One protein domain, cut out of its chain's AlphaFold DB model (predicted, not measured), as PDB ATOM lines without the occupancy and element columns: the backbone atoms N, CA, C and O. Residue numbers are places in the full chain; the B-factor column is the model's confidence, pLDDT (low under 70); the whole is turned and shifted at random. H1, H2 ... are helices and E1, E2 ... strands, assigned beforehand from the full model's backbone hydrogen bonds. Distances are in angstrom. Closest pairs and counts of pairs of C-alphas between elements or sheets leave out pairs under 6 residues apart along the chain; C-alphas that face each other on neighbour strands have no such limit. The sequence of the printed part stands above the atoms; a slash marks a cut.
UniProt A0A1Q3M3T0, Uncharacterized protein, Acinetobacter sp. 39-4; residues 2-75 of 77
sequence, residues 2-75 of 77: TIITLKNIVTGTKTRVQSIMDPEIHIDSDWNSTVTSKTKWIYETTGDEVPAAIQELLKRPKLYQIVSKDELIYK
ATOM      1  N   THR A   2      18.476  29.694 -51.776       93.00
ATOM      2  CA  THR A   2      17.402  30.637 -51.467       93.00
ATOM      3  C   THR A   2      17.728  31.980 -52.099       93.00
ATOM      4  O   THR A   2      18.875  32.432 -52.028       93.00
ATOM      5  N   ILE A   3      16.727  32.618 -52.699       96.81
ATOM      6  CA  ILE A   3      16.861  33.967 -53.253       96.81
ATOM      7  C   ILE A   3      15.922  34.894 -52.493       96.81
ATOM      8  O   ILE A   3      14.763  34.576 -52.225       96.81
ATOM      9  N   ILE A   4      16.430  36.060 -52.116       97.69
ATOM     10  CA  ILE A   4      15.674  37.079 -51.399       97.69
ATOM     11  C   ILE A   4      15.675  38.356 -52.224       97.69
ATOM     12  O   ILE A   4      16.708  38.819 -52.701       97.69
ATOM     13  N   THR A   5      14.496  38.954 -52.369       98.12
ATOM     14  CA  THR A   5      14.371  40.311 -52.902       98.12
ATOM     15  C   THR A   5      14.289  41.288 -51.742       98.12
ATOM     16  O   THR A   5      13.308  41.284 -50.995       98.12
ATOM     17  N   LEU A   6      15.290  42.151 -51.626       97.50
ATOM     18  CA  LEU A   6      15.254  43.331 -50.777       97.50
ATOM     19  C   LEU A   6      14.572  44.464 -51.538       97.50
ATOM     20  O   LEU A   6      14.784  44.633 -52.739       97.50
ATOM     21  N   LYS A   7      13.726  45.229 -50.855       98.12
ATOM     22  CA  LYS A   7      13.100  46.424 -51.415       98.12
ATOM     23  C   LYS A   7      13.466  47.624 -50.563       98.12
ATOM     24  O   LYS A   7      13.181  47.629 -49.366       98.12
ATOM     25  N   ASN A   8      14.013  48.649 -51.205       97.50
ATOM     26  CA  ASN A   8      14.178  49.945 -50.587       97.50
ATOM     27  C   ASN A   8      12.798  50.606 -50.405       97.50
ATOM     28  O   ASN A   8      12.039  50.755 -51.366       97.50
ATOM     29  N   ILE A   9      12.444  50.970 -49.177       96.50
ATOM     30  CA  ILE A   9      11.114  51.477 -48.815       96.50
ATOM     31  C   ILE A   9      10.875  52.905 -49.310       96.50
ATOM     32  O   ILE A   9       9.727  53.273 -49.542       96.50
ATOM     33  N   VAL A  10      11.945  53.680 -49.508       96.44
ATOM     34  CA  VAL A  10      11.880  55.080 -49.947       96.44
ATOM     35  C   VAL A  10      11.786  55.164 -51.469       96.44
ATOM     36  O   VAL A  10      10.903  55.822 -52.009       96.44
ATOM     37  N   THR A  11      12.684  54.476 -52.174       97.12
ATOM     38  CA  THR A  11      12.801  54.549 -53.643       97.12
ATOM     39  C   THR A  11      11.991  53.476 -54.366       97.12
ATOM     40  O   THR A  11      11.756  53.577 -55.566       97.12
ATOM     41  N   GLY A  12      11.585  52.413 -53.668       96.25
ATOM     42  CA  GLY A  12      10.935  51.249 -54.268       96.25
ATOM     43  C   GLY A  12      11.881  50.314 -55.029       96.25
ATOM     44  O   GLY A  12      11.419  49.274 -55.506       96.25
ATOM     45  N   THR A  13      13.171  50.656 -55.117       97.19
ATOM     46  CA  THR A  13      14.209  49.865 -55.795       97.19
ATOM     47  C   THR A  13      14.278  48.462 -55.212       97.19
ATOM     48  O   THR A  13      14.167  48.282 -53.999       97.19
ATOM     49  N   LYS A  14      14.446  47.462 -56.079       97.50
ATOM     50  CA  LYS A  14      14.534  46.054 -55.693       97.50
ATOM     51  C   LYS A  14      15.922  45.518 -55.994       97.50
ATOM     52  O   LYS A  14      16.393  45.646 -57.120       97.50
ATOM     53  N   THR A  15      16.509  44.858 -55.008       97.19
ATOM     54  CA  THR A  15      17.831  44.242 -55.097       97.19
ATOM     55  C   THR A  15      17.698  42.767 -54.756       97.19
ATOM     56  O   THR A  15      17.049  42.417 -53.770       97.19
ATOM     57  N   ARG A  16      18.281  41.888 -55.570       97.75
ATOM     58  CA  ARG A  16      18.262  40.445 -55.314       97.75
ATOM     59  C   ARG A  16      19.557  40.014 -54.648       97.75
ATOM     60  O   ARG A  16      20.644  40.411 -55.069       97.75
ATOM     61  N   VAL A  17      19.417  39.201 -53.613       97.50
ATOM     62  CA  VAL A  17      20.524  38.542 -52.926       97.50
ATOM     63  C   VAL A  17      20.281  37.041 -52.929       97.50
ATOM     64  O   VAL A  17      19.142  36.588 -52.803       97.50
ATOM     65  N   GLN A  18      21.346  36.269 -53.073       96.94
ATOM     66  CA  GLN A  18      21.290  34.814 -53.161       96.94
ATOM     67  C   GLN A  18      22.150  34.178 -52.076       96.94
ATOM     68  O   GLN A  18      23.228  34.680 -51.749       96.94
ATOM     69  N   SER A  19      21.667  33.070 -51.521       95.88
ATOM     70  CA  SER A  19      22.429  32.271 -50.570       95.88
ATOM     71  C   SER A  19      23.456  31.419 -51.316       95.88
ATOM     72  O   SER A  19      23.079  30.660 -52.214       95.88
ATOM     73  N   ILE A  20      24.708  31.452 -50.891       94.75
ATOM     74  CA  ILE A  20      25.771  30.553 -51.336       94.75
ATOM     75  C   ILE A  20      26.287  29.731 -50.154       94.75
ATOM     76  O   ILE A  20      26.201  30.157 -49.000       94.75
ATOM     77  N   MET A  21      26.811  28.540 -50.440       92.69
ATOM     78  CA  MET A  21      27.582  27.773 -49.466       92.69
ATOM     79  C   MET A  21      29.046  28.168 -49.593       92.69
ATOM     80  O   MET A  21      29.635  27.983 -50.653       92.69
ATOM     81  N   ASP A  22      29.612  28.684 -48.512       89.62
ATOM     82  CA  ASP A  22      31.027  29.001 -48.418       89.62
ATOM     83  C   ASP A  22      31.744  27.922 -47.587       89.62
ATOM     84  O   ASP A  22      31.411  27.742 -46.405       89.62
ATOM     85  N   PRO A  23      32.644  27.128 -48.195       89.81
ATOM     86  CA  PRO A  23      33.409  26.120 -47.483       89.81
ATOM     87  C   PRO A  23      34.553  26.759 -46.688       89.81
ATOM     88  O   PRO A  23      35.398  27.467 -47.225       89.81
ATOM     89  N   GLU A  24      34.634  26.428 -45.405       89.94
ATOM     90  CA  GLU A  24      35.740  26.797 -44.530       89.94
ATOM     91  C   GLU A  24      36.516  25.542 -44.134       89.94
ATOM     92  O   GLU A  24      35.947  24.584 -43.597       89.94
ATOM     93  N   ILE A  25      37.823  25.558 -44.396       90.19
ATOM     94  CA  ILE A  25      38.746  24.486 -44.022       90.19
ATOM     95  C   ILE A  25      39.421  24.884 -42.714       90.19
ATOM     96  O   ILE A  25      40.145  25.878 -42.657       90.19
ATOM     97  N   HIS A  26      39.206  24.085 -41.676       91.12
ATOM     98  CA  HIS A  26      39.897  24.214 -40.400       91.12
ATOM     99  C   HIS A  26      40.956  23.120 -40.300       91.12
ATOM    100  O   HIS A  26      40.636  21.945 -40.474       91.12
ATOM    101  N   ILE A  27      42.202  23.508 -40.034       92.25
ATOM    102  CA  ILE A  27      43.315  22.588 -39.784       92.25
ATOM    103  C   ILE A  27      43.743  22.794 -38.334       92.25
ATOM    104  O   ILE A  27      44.036  23.927 -37.942       92.25
ATOM    105  N   ASP A  28      43.719  21.730 -37.537       91.88
ATOM    106  CA  ASP A  28      44.167  21.773 -36.146       91.88
ATOM    107  C   ASP A  28      45.689  21.570 -36.014       91.88
ATOM    108  O   ASP A  28      46.407  21.337 -36.990       91.88
ATOM    109  N   SER A  29      46.196  21.683 -34.784       93.56
ATOM    110  CA  SER A  29      47.621  21.514 -34.470       93.56
ATOM    111  C   SER A  29      48.160  20.107 -34.763       93.56
ATOM    112  O   SER A  29      49.371  19.943 -34.902       93.56
ATOM    113  N   ASP A  30      47.274  19.113 -34.874       96.00
ATOM    114  CA  ASP A  30      47.588  17.711 -35.153       96.00
ATOM    115  C   ASP A  30      47.445  17.379 -36.653       96.00
ATOM    116  O   ASP A  30      47.477  16.211 -37.040       96.00
ATOM    117  N   TRP A  31      47.323  18.405 -37.510       89.69
ATOM    118  CA  TRP A  31      47.133  18.297 -38.962       89.69
ATOM    119  C   TRP A  31      45.827  17.619 -39.398       89.69
ATOM    120  O   TRP A  31      45.684  17.248 -40.568       89.69
ATOM    121  N   ASN A  32      44.832  17.509 -38.517       93.50
ATOM    122  CA  ASN A  32      43.511  17.059 -38.933       93.50
ATOM    123  C   ASN A  32      42.774  18.205 -39.628       93.50
ATOM    124  O   ASN A  32      42.641  19.309 -39.094       93.50
ATOM    125  N   SER A  33      42.251  17.927 -40.822       90.38
ATOM    126  CA  SER A  33      41.430  18.870 -41.576       90.38
ATOM    127  C   SER A  33      39.944  18.577 -41.387       90.38
ATOM    128  O   SER A  33      39.489  17.470 -41.679       90.38
ATOM    129  N   THR A  34      39.169  19.586 -40.996       92.94
ATOM    130  CA  THR A  34      37.704  19.537 -41.002       92.94
ATOM    131  C   THR A  34      37.166  20.559 -41.994       92.94
ATOM    132  O   THR A  34      37.522  21.735 -41.937       92.94
ATOM    133  N   VAL A  35      36.284  20.120 -42.892       90.69
ATOM    134  CA  VAL A  35      35.553  21.020 -43.789       90.69
ATOM    135  C   VAL A  35      34.210  21.338 -43.155       90.69
ATOM    136  O   VAL A  35      33.392  20.452 -42.911       90.69
ATOM    137  N   THR A  36      33.979  22.618 -42.899       90.81
ATOM    138  CA  THR A  36      32.675  23.143 -42.494       90.81
ATOM    139  C   THR A  36      32.094  23.976 -43.625       90.81
ATOM    140  O   THR A  36      32.829  24.493 -44.462       90.81
ATOM    141  N   SER A  37      30.774  24.108 -43.686       88.12
ATOM    142  CA  SER A  37      30.127  24.999 -44.650       88.12
ATOM    143  C   SER A  37      29.271  26.007 -43.912       88.12
ATOM    144  O   SER A  37      28.497  25.643 -43.023       88.12
ATOM    145  N   LYS A  38      29.391  27.273 -44.302       89.12
ATOM    146  CA  LYS A  38      28.528  28.349 -43.820       89.12
ATOM    147  C   LYS A  38      27.718  28.909 -44.974       89.12
ATOM    148  O   LYS A  38      28.197  29.017 -46.097       89.12
ATOM    149  N   THR A  39      26.478  29.277 -44.691       91.06
ATOM    150  CA  THR A  39      25.672  30.027 -45.652       91.06
ATOM    151  C   THR A  39      26.113  31.485 -45.628       91.06
ATOM    152  O   THR A  39      26.082  32.111 -44.565       91.06
ATOM    153  N   LYS A  40      26.470  32.026 -46.792       93.69
ATOM    154  CA  LYS A  40      26.695  33.457 -47.019       93.69
ATOM    155  C   LYS A  40      25.681  33.998 -48.015       93.69
ATOM    156  O   LYS A  40      25.151  33.251 -48.831       93.69
ATOM    157  N   TRP A  41      25.427  35.296 -47.959       96.31
ATOM    158  CA  TRP A  41      24.585  36.003 -48.916       96.31
ATOM    159  C   TRP A  41      25.417  36.947 -49.777       96.31
ATOM    160  O   TRP A  41      26.261  37.681 -49.261       96.31
ATOM    161  N   ILE A  42      25.159  36.937 -51.081       97.06
ATOM    162  CA  ILE A  42      25.800  37.828 -52.056       97.06
ATOM    163  C   ILE A  42      24.743  38.539 -52.899       97.06
ATOM    164  O   ILE A  42      23.652  38.000 -53.114       97.06
ATOM    165  N   TYR A  43      25.056  39.730 -53.398       97.25
ATOM    166  CA  TYR A  43      24.219  40.424 -54.375       97.25
ATOM    167  C   TYR A  43      24.263  39.685 -55.718       97.25
ATOM    168  O   TYR A  43      25.342  39.449 -56.253       97.25
ATOM    169  N   GLU A  44      23.107  39.332 -56.292       95.94
ATOM    170  CA  GLU A  44      23.058  38.590 -57.568       95.94
ATOM    171  C   GLU A  44      23.730  39.351 -58.717       95.94
ATOM    172  O   GLU A  44      24.317  38.745 -59.608       95.94
ATOM    173  N   THR A  45      23.627  40.681 -58.709       94.94
ATOM    174  CA  THR A  45      24.086  41.533 -59.808       94.94
ATOM    175  C   THR A  45      25.595  41.724 -59.843       94.94
ATOM    176  O   THR A  45      26.149  41.863 -60.928       94.94
ATOM    177  N   THR A  46      26.254  41.778 -58.684       96.25
ATOM    178  CA  THR A  46      27.694  42.079 -58.594       96.25
ATOM    179  C   THR A  46      28.518  40.906 -58.082       96.25
ATOM    180  O   THR A  46      29.711  40.839 -58.353       96.25
ATOM    181  N   GLY A  47      27.897  39.968 -57.364       94.62
ATOM    182  CA  GLY A  47      28.596  38.916 -56.632       94.62
ATOM    183  C   GLY A  47      29.216  39.392 -55.316       94.62
ATOM    184  O   GLY A  47      29.789  38.572 -54.602       94.62
ATOM    185  N   ASP A  48      29.080  40.676 -54.973       96.75
ATOM    186  CA  ASP A  48      29.645  41.224 -53.744       96.75
ATOM    187  C   ASP A  48      28.949  40.652 -52.512       96.75
ATOM    188  O   ASP A  48      27.744  40.373 -52.511       96.75
ATOM    189  N   GLU A  49      29.718  40.527 -51.435       95.50
ATOM    190  CA  GLU A  49      29.196  40.077 -50.158       95.50
ATOM    191  C   GLU A  49      28.223  41.106 -49.573       95.50
ATOM    192  O   GLU A  49      28.479  42.312 -49.528       95.50
ATOM    193  N   VAL A  50      27.083  40.610 -49.095       95.94
ATOM    194  CA  VAL A  50      26.118  41.432 -48.368       95.94
ATOM    195  C   VAL A  50      26.747  41.883 -47.037       95.94
ATOM    196  O   VAL A  50      27.394  41.072 -46.372       95.94
ATOM    197  N   PRO A  51      26.546  43.140 -46.587       95.38
ATOM    198  CA  PRO A  51      27.096  43.623 -45.321       95.38
ATOM    199  C   PRO A  51      26.777  42.711 -44.128       95.38
ATOM    200  O   PRO A  51      25.650  42.234 -43.990       95.38
ATOM    201  N   ALA A  52      27.735  42.532 -43.211       93.81
ATOM    202  CA  ALA A  52      27.624  41.600 -42.081       93.81
ATOM    203  C   ALA A  52      26.363  41.805 -41.214       93.81
ATOM    204  O   ALA A  52      25.732  40.841 -40.787       93.81
ATOM    205  N   ALA A  53      25.946  43.057 -41.001       93.69
ATOM    206  CA  ALA A  53      24.717  43.365 -40.266       93.69
ATOM    207  C   ALA A  53      23.459  42.792 -40.947       93.69
ATOM    208  O   ALA A  53      22.543  42.327 -40.274       93.69
ATOM    209  N   ILE A  54      23.433  42.787 -42.282       95.44
ATOM    210  CA  ILE A  54      22.343  42.218 -43.076       95.44
ATOM    211  C   ILE A  54      22.491  40.690 -43.145       95.44
ATOM    212  O   ILE A  54      21.493  39.993 -42.979       95.44
ATOM    213  N   GLN A  55      23.710  40.151 -43.299       95.00
ATOM    214  CA  GLN A  55      23.983  38.699 -43.299       95.00
ATOM    215  C   GLN A  55      23.321  37.989 -42.112       95.00
ATOM    216  O   GLN A  55      22.611  37.000 -42.298       95.00
ATOM    217  N   GLU A  56      23.506  38.515 -40.896       92.62
ATOM    218  CA  GLU A  56      22.920  37.940 -39.677       92.62
ATOM    219  C   GLU A  56      21.389  37.889 -39.731       92.62
ATOM    220  O   GLU A  56      20.778  36.891 -39.341       92.62
ATOM    221  N   LEU A  57      20.761  38.931 -40.272       94.88
ATOM    222  CA  LEU A  57      19.309  39.019 -40.406       94.88
ATOM    223  C   LEU A  57      18.765  38.071 -41.484       94.88
ATOM    224  O   LEU A  57      17.643  37.578 -41.347       94.88
ATOM    225  N   LEU A  58      19.562  37.766 -42.512       94.50
ATOM    226  CA  LEU A  58      19.212  36.832 -43.583       94.50
ATOM    227  C   LEU A  58      19.437  35.355 -43.216       94.50
ATOM    228  O   LEU A  58      19.001  34.479 -43.958       94.50
ATOM    229  N   LYS A  59      20.052  35.032 -42.067       91.69
ATOM    230  CA  LYS A  59      20.159  33.636 -41.581       91.69
ATOM    231  C   LYS A  59      18.802  33.008 -41.259       91.69
ATOM    232  O   LYS A  59      18.653  31.790 -41.308       91.69
ATOM    233  N   ARG A  60      17.822  33.831 -40.872       92.38
ATOM    234  CA  ARG A  60      16.448  33.415 -40.545       92.38
ATOM    235  C   ARG A  60      15.462  34.410 -41.162       92.38
ATOM    236  O   ARG A  60      14.825  35.161 -40.422       92.38
ATOM    237  N   PRO A  61      15.373  34.449 -42.501       94.19
ATOM    238  CA  PRO A  61      14.668  35.507 -43.201       94.19
ATOM    239  C   PRO A  61      13.161  35.398 -42.966       94.19
ATOM    240  O   PRO A  61      12.588  34.306 -42.984       94.19
ATOM    241  N   LYS A  62      12.507  36.542 -42.765       96.69
ATOM    242  CA  LYS A  62      11.049  36.647 -42.661       96.69
ATOM    243  C   LYS A  62      10.530  37.694 -43.631       96.69
ATOM    244  O   LYS A  62      11.138  38.746 -43.809       96.69
ATOM    245  N   LEU A  63       9.383  37.420 -44.245       96.81
ATOM    246  CA  LEU A  63       8.740  38.380 -45.135       96.81
ATOM    247  C   LEU A  63       8.444  39.686 -44.379       96.81
ATOM    248  O   LEU A  63       7.998  39.657 -43.234       96.81
ATOM    249  N   TYR A  64       8.716  40.819 -45.024       96.12
ATOM    250  CA  TYR A  64       8.587  42.182 -44.494       96.12
ATOM    251  C   TYR A  64       9.483  42.530 -43.298       96.12
ATOM    252  O   TYR A  64       9.343  43.608 -42.723       96.12
ATOM    253  N   GLN A  65      10.442  41.674 -42.939       96.75
ATOM    254  CA  GLN A  65      11.477  42.020 -41.968       96.75
ATOM    255  C   GLN A  65      12.351  43.154 -42.512       96.75
ATOM    256  O   GLN A  65      12.839  43.081 -43.641       96.75
ATOM    257  N   ILE A  66      12.569  44.175 -41.685       96.75
ATOM    258  CA  ILE A  66      13.508  45.263 -41.967       96.75
ATOM    259  C   ILE A  66      14.934  44.751 -41.761       96.75
ATOM    260  O   ILE A  66      15.237  44.144 -40.731       96.75
ATOM    261  N   VAL A  67      15.794  44.974 -42.755       95.81
ATOM    262  CA  VAL A  67      17.190  44.504 -42.757       95.81
ATOM    263  C   VAL A  67      18.209  45.639 -42.730       95.81
ATOM    264  O   VAL A  67      19.342  45.439 -42.309       95.81
ATOM    265  N   SER A  68      17.804  46.841 -43.127       93.81
ATOM    266  CA  SER A  68      18.590  48.067 -43.005       93.81
ATOM    267  C   SER A  68      17.647  49.245 -42.764       93.81
ATOM    268  O   SER A  68      16.432  49.060 -42.729       93.81
ATOM    269  N   LYS A  69      18.177  50.462 -42.581       91.75
ATOM    270  CA  LYS A  69      17.356  51.657 -42.311       91.75
ATOM    271  C   LYS A  69      16.205  51.819 -43.312       91.75
ATOM    272  O   LYS A  69      15.096  52.150 -42.905       91.75
ATOM    273  N   ASP A  70      16.480  51.550 -44.586       94.81
ATOM    274  CA  ASP A  70      15.554  51.806 -45.683       94.81
ATOM    275  C   ASP A  70      15.224  50.545 -46.492       94.81
ATOM    276  O   ASP A  70      14.661  50.670 -47.572       94.81
ATOM    277  N   GLU A  71      15.546  49.335 -46.024       96.38
ATOM    278  CA  GLU A  71      15.290  48.102 -46.782       96.38
ATOM    279  C   GLU A  71      14.569  47.032 -45.968       96.38
ATOM    280  O   GLU A  71      14.855  46.801 -44.791       96.38
ATOM    281  N   LEU A  72      13.666  46.321 -46.645       97.62
ATOM    282  CA  LEU A  72      12.955  45.165 -46.109       97.62
ATOM    283  C   LEU A  72      13.023  43.962 -47.048       97.62
ATOM    284  O   LEU A  72      13.227  44.106 -48.256       97.62
ATOM    285  N   ILE A  73      12.774  42.774 -46.500       98.12
ATOM    286  CA  ILE A  73      12.568  41.549 -47.276       98.12
ATOM    287  C   ILE A  73      11.192  41.609 -47.945       98.12
ATOM    288  O   ILE A  73      10.156  41.497 -47.292       98.12
ATOM    289  N   TYR A  74      11.169  41.769 -49.263       98.06
ATOM    290  CA  TYR A  74       9.942  41.872 -50.054       98.06
ATOM    291  C   TYR A  74       9.470  40.528 -50.613       98.06
ATOM    292  O   TYR A  74       8.272  40.330 -50.807       98.06
ATOM    293  N   LYS A  75      10.399  39.610 -50.891       97.88
ATOM    294  CA  LYS A  75      10.106  38.273 -51.421       97.88
ATOM    295  C   LYS A  75      11.181  37.290 -50.970       97.88
ATOM    296  O   LYS A  75      12.347  37.671 -50.897       97.88
TER     297      LYS A  75
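This is residues 2 to 75 of the 77 residues of an uncharacterized protein of Acinetobacter sp. 39-4 (UniProt A0A1Q3M3T0). A small head, in which a five-stranded sheet curls like part of a barrel round the short helix H1, runs out into a long two-stranded arm made by the end of E2, the turn at residues 28 to 32 and the beginning of E3. The arm makes the length: the C-alphas span 54 by 21 by 18 A. The printed part has 74 residues with five named strands and one named helix, in the order E1, E2, E3, H1, E4, E5 along the chain. The sheet's order is E3, E2, E1, E5, E4, antiparallel throughout, and the class is mostly strand. The whole is loose, with a radius of gyration of the C-alphas of 15.3 A.

E1, residues 3 to 8, begins with C-alpha 3 at (16.861, 33.967, -53.253) and is 16.4 A long. E2, residues 14 to 27, is the longest strand at 40.4 A and ends with C-alpha 27 at (43.315, 22.588, -39.784). E3, residues 33 to 43, measures 30.4 A. The helix H1, residues 52 to 58, measures 9.8 A. E4 is residues 66 to 68, and E5, residues 71 to 75, is 12.0 A long and ends with C-alpha 75 at (10.106, 38.273, -51.421).

E1, E2 and E3 form a meander, each strand the antiparallel neighbour of the one before. In the hairpin of E1 and E2, N 4 and O 17 are within hydrogen-bond range at 2.8 A. In the hairpin of E2 and E3, N 18 and O 42 are within hydrogen-bond range at 2.9 A, and so are N 26 and O 34 at 2.9 A. On the other side of E1 from E2 is E5, with N 7 and O 72 2.9 A apart. E4 and E5 form a third hairpin, with N 67 and O 71 2.9 A apart. From edge to edge the strands' lines turn by 93 degrees and the way across the sheet turns by 251 degrees. The edge strands E3 and E4 are apart. H1 is on the sheet, which curls round it. The closest C-alphas of H1 and E4 are those of Ile 54 and Val 67, 5.6 A apart; those of H1 and E3 are Gln 55 and Trp 41, 6.3 A apart. In H1, 2 of 3 O i to N i+4 pairs are within hydrogen-bond range.

The two C-alphas farthest apart are those of Thr 11 and Asp 30, at 53.9 A. The printed part, residues 2 to 75, has no cut. No link is long. The mean pLDDT of the printed part is 94.7, and no printed residue is under 70.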